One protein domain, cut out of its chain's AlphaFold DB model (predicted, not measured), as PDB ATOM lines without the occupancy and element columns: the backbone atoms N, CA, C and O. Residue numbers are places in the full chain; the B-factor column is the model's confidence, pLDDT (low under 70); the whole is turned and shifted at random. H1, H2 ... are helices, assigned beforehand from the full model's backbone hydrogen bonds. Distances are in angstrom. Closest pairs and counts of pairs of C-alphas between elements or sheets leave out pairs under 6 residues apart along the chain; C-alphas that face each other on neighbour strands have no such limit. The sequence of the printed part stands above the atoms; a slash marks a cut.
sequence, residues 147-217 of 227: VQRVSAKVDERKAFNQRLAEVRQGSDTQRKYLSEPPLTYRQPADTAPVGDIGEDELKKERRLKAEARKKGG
ATOM      1  N   VAL A 147     -28.255 -44.254 -33.838       69.81
ATOM      2  CA  VAL A 147     -27.587 -44.135 -35.146       69.81
ATOM      3  C   VAL A 147     -26.662 -42.914 -35.169       69.81
ATOM      4  O   VAL A 147     -25.508 -43.016 -35.587       69.81
ATOM      5  N   GLN A 148     -27.114 -41.782 -34.619       64.56
ATOM      6  CA  GLN A 148     -26.326 -40.545 -34.558       64.56
ATOM      7  C   GLN A 148     -25.052 -40.691 -33.701       64.56
ATOM      8  O   GLN A 148     -24.019 -40.091 -34.009       64.56
ATOM      9  N   ARG A 149     -25.090 -41.516 -32.639       62.12
ATOM     10  CA  ARG A 149     -23.950 -41.693 -31.717       62.12
ATOM     11  C   ARG A 149     -22.721 -42.277 -32.415       62.12
ATOM     12  O   ARG A 149     -21.606 -42.069 -31.948       62.12
ATOM     13  N   VAL A 150     -22.902 -43.002 -33.519       59.78
ATOM     14  CA  VAL A 150     -21.790 -43.613 -34.256       59.78
ATOM     15  C   VAL A 150     -20.949 -42.552 -34.967       59.78
ATOM     16  O   VAL A 150     -19.726 -42.629 -34.901       59.78
ATOM     17  N   SER A 151     -21.574 -41.543 -35.587       62.47
ATOM     18  CA  SER A 151     -20.837 -40.466 -36.269       62.47
ATOM     19  C   SER A 151     -20.075 -39.591 -35.274       62.47
ATOM     20  O   SER A 151     -18.887 -39.349 -35.462       62.47
ATOM     21  N   ALA A 152     -20.720 -39.207 -34.167       66.81
ATOM     22  CA  ALA A 152     -20.087 -38.402 -33.120       66.81
ATOM     23  C   ALA A 152     -18.825 -39.075 -32.546       66.81
ATOM     24  O   ALA A 152     -17.788 -38.433 -32.406       66.81
ATOM     25  N   LYS A 153     -18.866 -40.397 -32.315       68.12
ATOM     26  CA  LYS A 153     -17.701 -41.165 -31.838       68.12
ATOM     27  C   LYS A 153     -16.519 -41.160 -32.815       68.12
ATOM     28  O   LYS A 153     -15.368 -41.204 -32.382       68.12
ATOM     29  N   VAL A 154     -16.776 -41.140 -34.126       70.44
ATOM     30  CA  VAL A 154     -15.711 -41.085 -35.145       70.44
ATOM     31  C   VAL A 154     -15.017 -39.725 -35.116       70.44
ATOM     32  O   VAL A 154     -13.784 -39.669 -35.122       70.44
ATOM     33  N   ASP A 155     -15.789 -38.644 -35.017       75.75
ATOM     34  CA  ASP A 155     -15.255 -37.284 -34.930       75.75
ATOM     35  C   ASP A 155     -14.479 -37.057 -33.626       75.75
ATOM     36  O   ASP A 155     -13.375 -36.507 -33.650       75.75
ATOM     37  N   GLU A 156     -14.981 -37.570 -32.500       80.06
ATOM     38  CA  GLU A 156     -14.280 -37.563 -31.209       80.06
ATOM     39  C   GLU A 156     -12.925 -38.276 -31.290       80.06
ATOM     40  O   GLU A 156     -11.912 -37.741 -30.836       80.06
ATOM     41  N   ARG A 157     -12.872 -39.461 -31.915       78.50
ATOM     42  CA  ARG A 157     -11.625 -40.223 -32.075       78.50
ATOM     43  C   ARG A 157     -10.645 -39.513 -33.002       78.50
ATOM     44  O   ARG A 157      -9.448 -39.484 -32.722       78.50
ATOM     45  N   LYS A 158     -11.130 -38.904 -34.087       84.19
ATOM     46  CA  LYS A 158     -10.299 -38.095 -34.987       84.19
ATOM     47  C   LYS A 158      -9.708 -36.890 -34.254       84.19
ATOM     48  O   LYS A 158      -8.500 -36.679 -34.340       84.19
ATOM     49  N   ALA A 159     -10.521 -36.158 -33.494       85.88
ATOM     50  CA  ALA A 159     -10.068 -35.024 -32.692       85.88
ATOM     51  C   ALA A 159      -9.076 -35.455 -31.597       85.88
ATOM     52  O   ALA A 159      -8.067 -34.789 -31.374       85.88
ATOM     53  N   PHE A 160      -9.315 -36.593 -30.942       85.69
ATOM     54  CA  PHE A 160      -8.394 -37.169 -29.964       85.69
ATOM     55  C   PHE A 160      -7.042 -37.537 -30.593       85.69
ATOM     56  O   PHE A 160      -5.998 -37.153 -30.072       85.69
ATOM     57  N   ASN A 161      -7.050 -38.199 -31.753       84.50
ATOM     58  CA  ASN A 161      -5.831 -38.545 -32.486       84.50
ATOM     59  C   ASN A 161      -5.066 -37.299 -32.957       84.50
ATOM     60  O   ASN A 161      -3.838 -37.279 -32.888       84.50
ATOM     61  N   GLN A 162      -5.774 -36.253 -33.392       86.06
ATOM     62  CA  GLN A 162      -5.169 -34.962 -33.737       86.06
ATOM     63  C   GLN A 162      -4.498 -34.320 -32.519       86.06
ATOM     64  O   GLN A 162      -3.330 -33.956 -32.599       86.06
ATOM     65  N   ARG A 163      -5.173 -34.278 -31.362       84.25
ATOM     66  CA  ARG A 163      -4.582 -33.771 -30.110       84.25
ATOM     67  C   ARG A 163      -3.353 -34.573 -29.688       84.25
ATOM     68  O   ARG A 163      -2.351 -33.984 -29.304       84.25
ATOM     69  N   LEU A 164      -3.395 -35.902 -29.791       82.31
ATOM     70  CA  LEU A 164      -2.228 -36.742 -29.509       82.31
ATOM     71  C   LEU A 164      -1.063 -36.454 -30.462       82.31
ATOM     72  O   LEU A 164       0.083 -36.412 -30.020       82.31
ATOM     73  N   ALA A 165      -1.334 -36.253 -31.754       80.62
ATOM     74  CA  ALA A 165      -0.310 -35.896 -32.729       80.62
ATOM     75  C   ALA A 165       0.304 -34.522 -32.422       80.62
ATOM     76  O   ALA A 165       1.524 -34.389 -32.447       80.62
ATOM     77  N   GLU A 166      -0.513 -33.537 -32.050       80.00
ATOM     78  CA  GLU A 166      -0.044 -32.212 -31.633       80.00
ATOM     79  C   GLU A 166       0.820 -32.269 -30.371       80.00
ATOM     80  O   GLU A 166       1.857 -31.622 -30.309       80.00
ATOM     81  N   VAL A 167       0.440 -33.079 -29.379       76.75
ATOM     82  CA  VAL A 167       1.238 -33.266 -28.154       76.75
ATOM     83  C   VAL A 167       2.575 -33.959 -28.456       76.75
ATOM     84  O   VAL A 167       3.580 -33.680 -27.801       76.75
ATOM     85  N   ARG A 168       2.619 -34.847 -29.457       74.44
ATOM     86  CA  ARG A 168       3.855 -35.515 -29.902       74.44
ATOM     87  C   ARG A 168       4.764 -34.601 -30.728       74.44
ATOM     88  O   ARG A 168       5.976 -34.791 -30.707       74.44
ATOM     89  N   GLN A 169       4.207 -33.623 -31.437       68.44
ATOM     90  CA  GLN A 169       4.952 -32.672 -32.261       68.44
ATOM     91  C   GLN A 169       5.444 -31.501 -31.397       68.44
ATOM     92  O   GLN A 169       4.731 -30.530 -31.175       68.44
ATOM     93  N   GLY A 170       6.673 -31.599 -30.888       65.00
ATOM     94  CA  GLY A 170       7.361 -30.503 -30.201       65.00
ATOM     95  C   GLY A 170       8.708 -30.228 -30.857       65.00
ATOM     96  O   GLY A 170       9.398 -31.163 -31.259       65.00
ATOM     97  N   SER A 171       9.081 -28.953 -30.966       66.00
ATOM     98  CA  SER A 171      10.445 -28.558 -31.322       66.00
ATOM     99  C   SER A 171      11.198 -28.166 -30.051       66.00
ATOM    100  O   SER A 171      10.595 -27.642 -29.117       66.00
ATOM    101  N   ASP A 172      12.501 -28.443 -29.988       66.88
ATOM    102  CA  ASP A 172      13.306 -28.176 -28.784       66.88
ATOM    103  C   ASP A 172      13.389 -26.671 -28.463       66.88
ATOM    104  O   ASP A 172      13.413 -26.248 -27.309       66.88
ATOM    105  N   THR A 173      13.352 -25.850 -29.513       71.50
ATOM    106  CA  THR A 173      13.551 -24.400 -29.463       71.50
ATOM    107  C   THR A 173      12.258 -23.586 -29.495       71.50
ATOM    108  O   THR A 173      12.249 -22.463 -28.993       71.50
ATOM    109  N   GLN A 174      11.158 -24.114 -30.043       72.69
ATOM    110  CA  GLN A 174       9.888 -23.394 -30.178       72.69
ATOM    111  C   GLN A 174       8.711 -24.198 -29.605       72.69
ATOM    112  O   GLN A 174       8.429 -25.330 -30.005       72.69
ATOM    113  N   ARG A 175       8.005 -23.565 -28.664       76.88
ATOM    114  CA  ARG A 175       6.851 -24.114 -27.946       76.88
ATOM    115  C   ARG A 175       5.547 -23.492 -28.465       76.88
ATOM    116  O   ARG A 175       5.464 -22.276 -28.609       76.88
ATOM    117  N   LYS A 176       4.540 -24.324 -28.743       78.94
ATOM    118  CA  LYS A 176       3.153 -23.952 -29.058       78.94
ATOM    119  C   LYS A 176       2.392 -23.457 -27.818       78.94
ATOM    120  O   LYS A 176       1.573 -22.552 -27.952       78.94
ATOM    121  N   TYR A 177       2.652 -24.013 -26.630       81.19
ATOM    122  CA  TYR A 177       1.980 -23.626 -25.379       81.19
ATOM    123  C   TYR A 177       2.970 -23.440 -24.217       81.19
ATOM    124  O   TYR A 177       3.944 -24.172 -24.085       81.19
ATOM    125  N   LEU A 178       2.688 -22.497 -23.308       81.25
ATOM    126  CA  LEU A 178       3.525 -22.234 -22.121       81.25
ATOM    127  C   LEU A 178       3.514 -23.371 -21.084       81.25
ATOM    128  O   LEU A 178       4.433 -23.478 -20.278       81.25
ATOM    129  N   SER A 179       2.486 -24.220 -21.098       83.88
ATOM    130  CA  SER A 179       2.349 -25.377 -20.205       83.88
ATOM    131  C   SER A 179       3.115 -26.610 -20.684       83.88
ATOM    132  O   SER A 179       3.060 -27.661 -20.047       83.88
ATOM    133  N   GLU A 180       3.801 -26.524 -21.822       77.94
ATOM    134  CA  GLU A 180       4.381 -27.693 -22.449       77.94
ATOM    135  C   GLU A 180       5.819 -27.948 -21.945       77.94
ATOM    136  O   GLU A 180       6.666 -27.043 -21.977       77.94
ATOM    137  N   PRO A 181       6.122 -29.167 -21.455       79.69
ATOM    138  CA  PRO A 181       7.440 -29.462 -20.907       79.69
ATOM    139  C   PRO A 181       8.491 -29.580 -22.026       79.69
ATOM    140  O   PRO A 181       8.133 -29.977 -23.142       79.69
ATOM    141  N   PRO A 182       9.777 -29.273 -21.739       82.88
ATOM    142  CA  PRO A 182      10.890 -29.518 -22.661       82.88
ATOM    143  C   PRO A 182      10.933 -30.976 -23.147       82.88
ATOM    144  O   PRO A 182      10.525 -31.882 -22.414       82.88
ATOM    145  N   LEU A 183      11.480 -31.218 -24.345       79.31
ATOM    146  CA  LEU A 183      11.538 -32.559 -24.951       79.31
ATOM    147  C   LEU A 183      12.299 -33.578 -24.091       79.31
ATOM    148  O   LEU A 183      11.924 -34.749 -24.062       79.31
ATOM    149  N   THR A 184      13.300 -33.128 -23.332       81.44
ATOM    150  CA  THR A 184      14.057 -33.961 -22.385       81.44
ATOM    151  C   THR A 184      13.163 -34.639 -21.346       81.44
ATOM    152  O   THR A 184      13.414 -35.775 -20.970       81.44
ATOM    153  N   TYR A 185      12.084 -33.979 -20.919       80.25
ATOM    154  CA  TYR A 185      11.136 -34.514 -19.937       80.25
ATOM    155  C   TYR A 185       9.950 -35.248 -20.579       80.25
ATOM    156  O   TYR A 185       9.083 -35.747 -19.868       80.25
ATOM    157  N   ARG A 186       9.888 -35.316 -21.917       76.94
ATOM    158  CA  ARG A 186       8.882 -36.093 -22.661       76.94
ATOM    159  C   ARG A 186       9.360 -37.492 -23.039       76.94
ATOM    160  O   ARG A 186       8.586 -38.224 -23.653       76.94
ATOM    161  N   GLN A 187      10.599 -37.861 -22.711       80.38
ATOM    162  CA  GLN A 187      11.113 -39.192 -23.015       80.38
ATOM    163  C   GLN A 187      10.356 -40.239 -22.183       80.38
ATOM    164  O   GLN A 187      10.418 -40.205 -20.952       80.38
ATOM    165  N   PRO A 188       9.593 -41.141 -22.827       78.88
ATOM    166  CA  PRO A 188       9.014 -42.274 -22.128       78.88
ATOM    167  C   PRO A 188      10.141 -43.205 -21.667       78.88
ATOM    168  O   PRO A 188      11.209 -43.238 -22.274       78.88
ATOM    169  N   ALA A 189       9.903 -43.971 -20.603       80.44
ATOM    170  CA  ALA A 189      10.846 -45.005 -20.182       80.44
ATOM    171  C   ALA A 189      11.070 -46.026 -21.313       80.44
ATOM    172  O   ALA A 189      10.124 -46.353 -22.033       80.44
ATOM    173  N   ASP A 190      12.282 -46.577 -21.422       78.00
ATOM    174  CA  ASP A 190      12.680 -47.485 -22.515       78.00
ATOM    175  C   ASP A 190      11.782 -48.728 -22.656       78.00
ATOM    176  O   ASP A 190      11.679 -49.322 -23.726       78.00
ATOM    177  N   THR A 191      11.102 -49.123 -21.579       79.94
ATOM    178  CA  THR A 191      10.200 -50.283 -21.536       79.94
ATOM    179  C   THR A 191       8.728 -49.933 -21.765       79.94
ATOM    180  O   THR A 191       7.872 -50.815 -21.682       79.94
ATOM    181  N   ALA A 192       8.385 -48.661 -21.979       75.69
ATOM    182  CA  ALA A 192       6.999 -48.246 -22.145       75.69
ATOM    183  C   ALA A 192       6.502 -48.545 -23.575       75.69
ATOM    184  O   ALA A 192       7.180 -48.199 -24.545       75.69
ATOM    185  N   PRO A 193       5.302 -49.128 -23.750       70.38
ATOM    186  CA  PRO A 193       4.691 -49.257 -25.068       70.38
ATOM    187  C   PRO A 193       4.266 -47.870 -25.573       70.38
ATOM    188  O   PRO A 193       3.244 -47.316 -25.169       70.38
ATOM    189  N   VAL A 194       5.072 -47.276 -26.452       72.44
ATOM    190  CA  VAL A 194       4.794 -45.966 -27.050       72.44
ATOM    191  C   VAL A 194       4.009 -46.152 -28.345       72.44
ATOM    192  O   VAL A 194       4.477 -46.796 -29.276       72.44
ATOM    193  N   GLY A 195       2.829 -45.534 -28.436       68.62
ATOM    194  CA  GLY A 195       2.079 -45.439 -29.694       68.62
ATOM    195  C   GLY A 195       0.901 -46.398 -29.853       68.62
ATOM    196  O   GLY A 195       0.137 -46.216 -30.799       68.62
ATOM    197  N   ASP A 196       0.693 -47.338 -28.931       66.44
ATOM    198  CA  ASP A 196      -0.458 -48.242 -28.991       66.44
ATOM    199  C   ASP A 196      -1.712 -47.580 -28.402       66.44
ATOM    200  O   ASP A 196      -1.925 -47.527 -27.193       66.44
ATOM    201  N   ILE A 197      -2.527 -46.996 -29.281       68.88
ATOM    202  CA  ILE A 197      -3.795 -46.336 -28.927       68.88
ATOM    203  C   ILE A 197      -4.930 -47.377 -28.785       68.88
ATOM    204  O   ILE A 197      -6.045 -47.037 -28.386       68.88
ATOM    205  N   GLY A 198      -4.651 -48.655 -29.069       70.75
ATOM    206  CA  GLY A 198      -5.633 -49.729 -29.060       70.75
ATOM    207  C   GLY A 198      -6.637 -49.660 -30.218       70.75
ATOM    208  O   GLY A 198      -6.859 -48.631 -30.871       70.75
ATOM    209  N   GLU A 199      -7.274 -50.797 -30.495       72.19
ATOM    210  CA  GLU A 199      -8.337 -50.897 -31.500       72.19
ATOM    211  C   GLU A 199      -9.605 -50.141 -31.060       72.19
ATOM    212  O   GLU A 199      -9.910 -50.039 -29.874       72.19
ATOM    213  N   ASP A 200     -10.379 -49.614 -32.015       73.44
ATOM    214  CA  ASP A 200     -11.694 -49.026 -31.733       73.44
ATOM    215  C   ASP A 200     -12.597 -50.024 -31.003       73.44
ATOM    216  O   ASP A 200     -12.760 -51.155 -31.465       73.44
ATOM    217  N   GLU A 201     -13.277 -49.576 -29.943       77.88
ATOM    218  CA  GLU A 201     -14.249 -50.400 -29.210       77.88
ATOM    219  C   GLU A 201     -15.303 -50.999 -30.153       77.88
ATOM    220  O   GLU A 201     -15.641 -52.169 -30.046       77.88
ATOM    221  N   LEU A 202     -15.727 -50.261 -31.187       74.31
ATOM    222  CA  LEU A 202     -16.635 -50.788 -32.213       74.31
ATOM    223  C   LEU A 202     -16.017 -51.920 -33.049       74.31
ATOM    224  O   LEU A 202     -16.717 -52.859 -33.429       74.31
ATOM    225  N   LYS A 203     -14.721 -51.849 -33.375       80.19
ATOM    226  CA  LYS A 203     -14.018 -52.928 -34.091       80.19
ATOM    227  C   LYS A 203     -13.831 -54.136 -33.180       80.19
ATOM    228  O   LYS A 203     -14.059 -55.258 -33.626       80.19
ATOM    229  N   LYS A 204     -13.510 -53.901 -31.907       84.19
ATOM    230  CA  LYS A 204     -13.391 -54.930 -30.873       84.19
ATOM    231  C   LYS A 204     -14.722 -55.641 -30.634       84.19
ATOM    232  O   LYS A 204     -14.765 -56.863 -30.700       84.19
ATOM    233  N   GLU A 205     -15.819 -54.906 -30.471       82.25
ATOM    234  CA  GLU A 205     -17.178 -55.446 -30.346       82.25
ATOM    235  C   GLU A 205     -17.603 -56.219 -31.599       82.25
ATOM    236  O   GLU A 205     -18.147 -57.317 -31.496       82.25
ATOM    237  N   ARG A 206     -17.331 -55.692 -32.803       84.62
ATOM    238  CA  ARG A 206     -17.614 -56.403 -34.063       84.62
ATOM    239  C   ARG A 206     -16.819 -57.698 -34.174       84.62
ATOM    240  O   ARG A 206     -17.397 -58.710 -34.571       84.62
ATOM    241  N   ARG A 207     -15.533 -57.684 -33.809       85.81
ATOM    242  CA  ARG A 207     -14.688 -58.881 -33.773       85.81
ATOM    243  C   ARG A 207     -15.230 -59.884 -32.759       85.81
ATOM    244  O   ARG A 207     -15.504 -61.011 -33.148       85.81
ATOM    245  N   LEU A 208     -15.499 -59.460 -31.524       85.69
ATOM    246  CA  LEU A 208     -16.077 -60.305 -30.472       85.69
ATOM    247  C   LEU A 208     -17.427 -60.899 -30.888       85.69
ATOM    248  O   LEU A 208     -17.675 -62.077 -30.661       85.69
ATOM    249  N   LYS A 209     -18.294 -60.131 -31.558       84.69
ATOM    250  CA  LYS A 209     -19.582 -60.619 -32.071       84.69
ATOM    251  C   LYS A 209     -19.413 -61.589 -33.240       84.69
ATOM    252  O   LYS A 209     -20.157 -62.565 -33.330       84.69
ATOM    253  N   ALA A 210     -18.459 -61.347 -34.138       85.81
ATOM    254  CA  ALA A 210     -18.127 -62.273 -35.217       85.81
ATOM    255  C   ALA A 210     -17.532 -63.578 -34.665       85.81
ATOM    256  O   ALA A 210     -17.911 -64.656 -35.109       85.81
ATOM    257  N   GLU A 211     -16.661 -63.494 -33.662       85.06
ATOM    258  CA  GLU A 211     -16.093 -64.637 -32.946       85.06
ATOM    259  C   GLU A 211     -17.156 -65.397 -32.150       85.06
ATOM    260  O   GLU A 211     -17.176 -66.620 -32.199       85.06
ATOM    261  N   ALA A 212     -18.089 -64.706 -31.491       81.50
ATOM    262  CA  ALA A 212     -19.221 -65.319 -30.801       81.50
ATOM    263  C   ALA A 212     -20.184 -66.008 -31.777       81.50
ATOM    264  O   ALA A 212     -20.667 -67.094 -31.485       81.50
ATOM    265  N   ARG A 213     -20.421 -65.437 -32.967       75.69
ATOM    266  CA  ARG A 213     -21.189 -66.094 -34.039       75.69
ATOM    267  C   ARG A 213     -20.464 -67.302 -34.629       75.69
ATOM    268  O   ARG A 213     -21.116 -68.279 -34.963       75.69
ATOM    269  N   LYS A 214     -19.132 -67.252 -34.737       71.81
ATOM    270  CA  LYS A 214     -18.306 -68.390 -35.174       71.81
ATOM    271  C   LYS A 214     -18.244 -69.494 -34.109       71.81
ATOM    272  O   LYS A 214     -18.336 -70.659 -34.462       71.81
ATOM    273  N   LYS A 215     -18.149 -69.143 -32.819       64.56
ATOM    274  CA  LYS A 215     -18.174 -70.086 -31.682       64.56
ATOM    275  C   LYS A 215     -19.570 -70.647 -31.394       64.56
ATOM    276  O   LYS A 215     -19.685 -71.810 -31.041       64.56
ATOM    277  N   GLY A 216     -20.621 -69.850 -31.587       58.94
ATOM    278  CA  GLY A 216     -22.024 -70.285 -31.583       58.94
ATOM    279  C   GLY A 216     -22.465 -70.920 -32.907       58.94
ATOM    280  O   GLY A 216     -23.631 -71.270 -33.076       58.94
ATOM    281  N   GLY A 217     -21.535 -71.069 -33.854       54.84
ATOM    282  CA  GLY A 217     -21.726 -71.660 -35.171       54.84
ATOM    283  C   GLY A 217     -21.755 -73.183 -35.130       54.84
ATOM    284  O   GLY A 217     -20.985 -73.826 -35.827       54.84
TER     285      GLY A 217
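What this domain is: This is residues 147 to 217 of the 227 residues of an uncharacterized protein of Pseudaminobacter arsenicus (UniProt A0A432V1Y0). What is the main picture? The chain makes an open, flat frame with no helix packed on another: the long helix H1 runs out along one side, and the chain then turns round through a long link, the single short turn of H2 and a second long link. It comes back to H3, which sticks out at the far end with residues 203 to 217. How is it made up? The printed part has 71 residues with three named helices, in the order H1, H2, H3, and no named strand; its class is all helix. It is extended, with a radius of gyration of the C-alphas of 18.3 A and spans of 59 by 34 by 13 A.

How they stand to each other: Do the helices touch? H1, residues 147 to 168, H2, residues 183 to 186, and H3, residues 201 to 215, are apart from one another, with no C-alpha of one within 8 A of another. Are their backbones well formed? In H3 every O i to N i+4 pair is within hydrogen-bond range, and in H1 17 of 18 are. H2 is too short for such a pair, but its one O i to N i+3 pair is within range.

Where its parts are: Where does H1 run? It goes from C-alpha 147 at (-27.587, -44.135, -35.146) to C-alpha 168, over 33.0 A. Where are the others? H2 spans 5.0 A. H3 spans 20.2 A and ends at C-alpha 215 at (-18.174, -70.086, -31.682).

The domain as a whole: How large is it? The two C-alphas farthest apart, those of Thr 173 and Gly 217, are 59.2 A apart. Are there cuts or long links? The printed part has no cut, and both links, H1 to H2 and H2 to H3, are long, with 14 residues each. Where is confidence low? The mean pLDDT of the printed part is 75.9, and residues 147 to 153, 169 to 172, 195 to 197 and 215 to 217 are under 70.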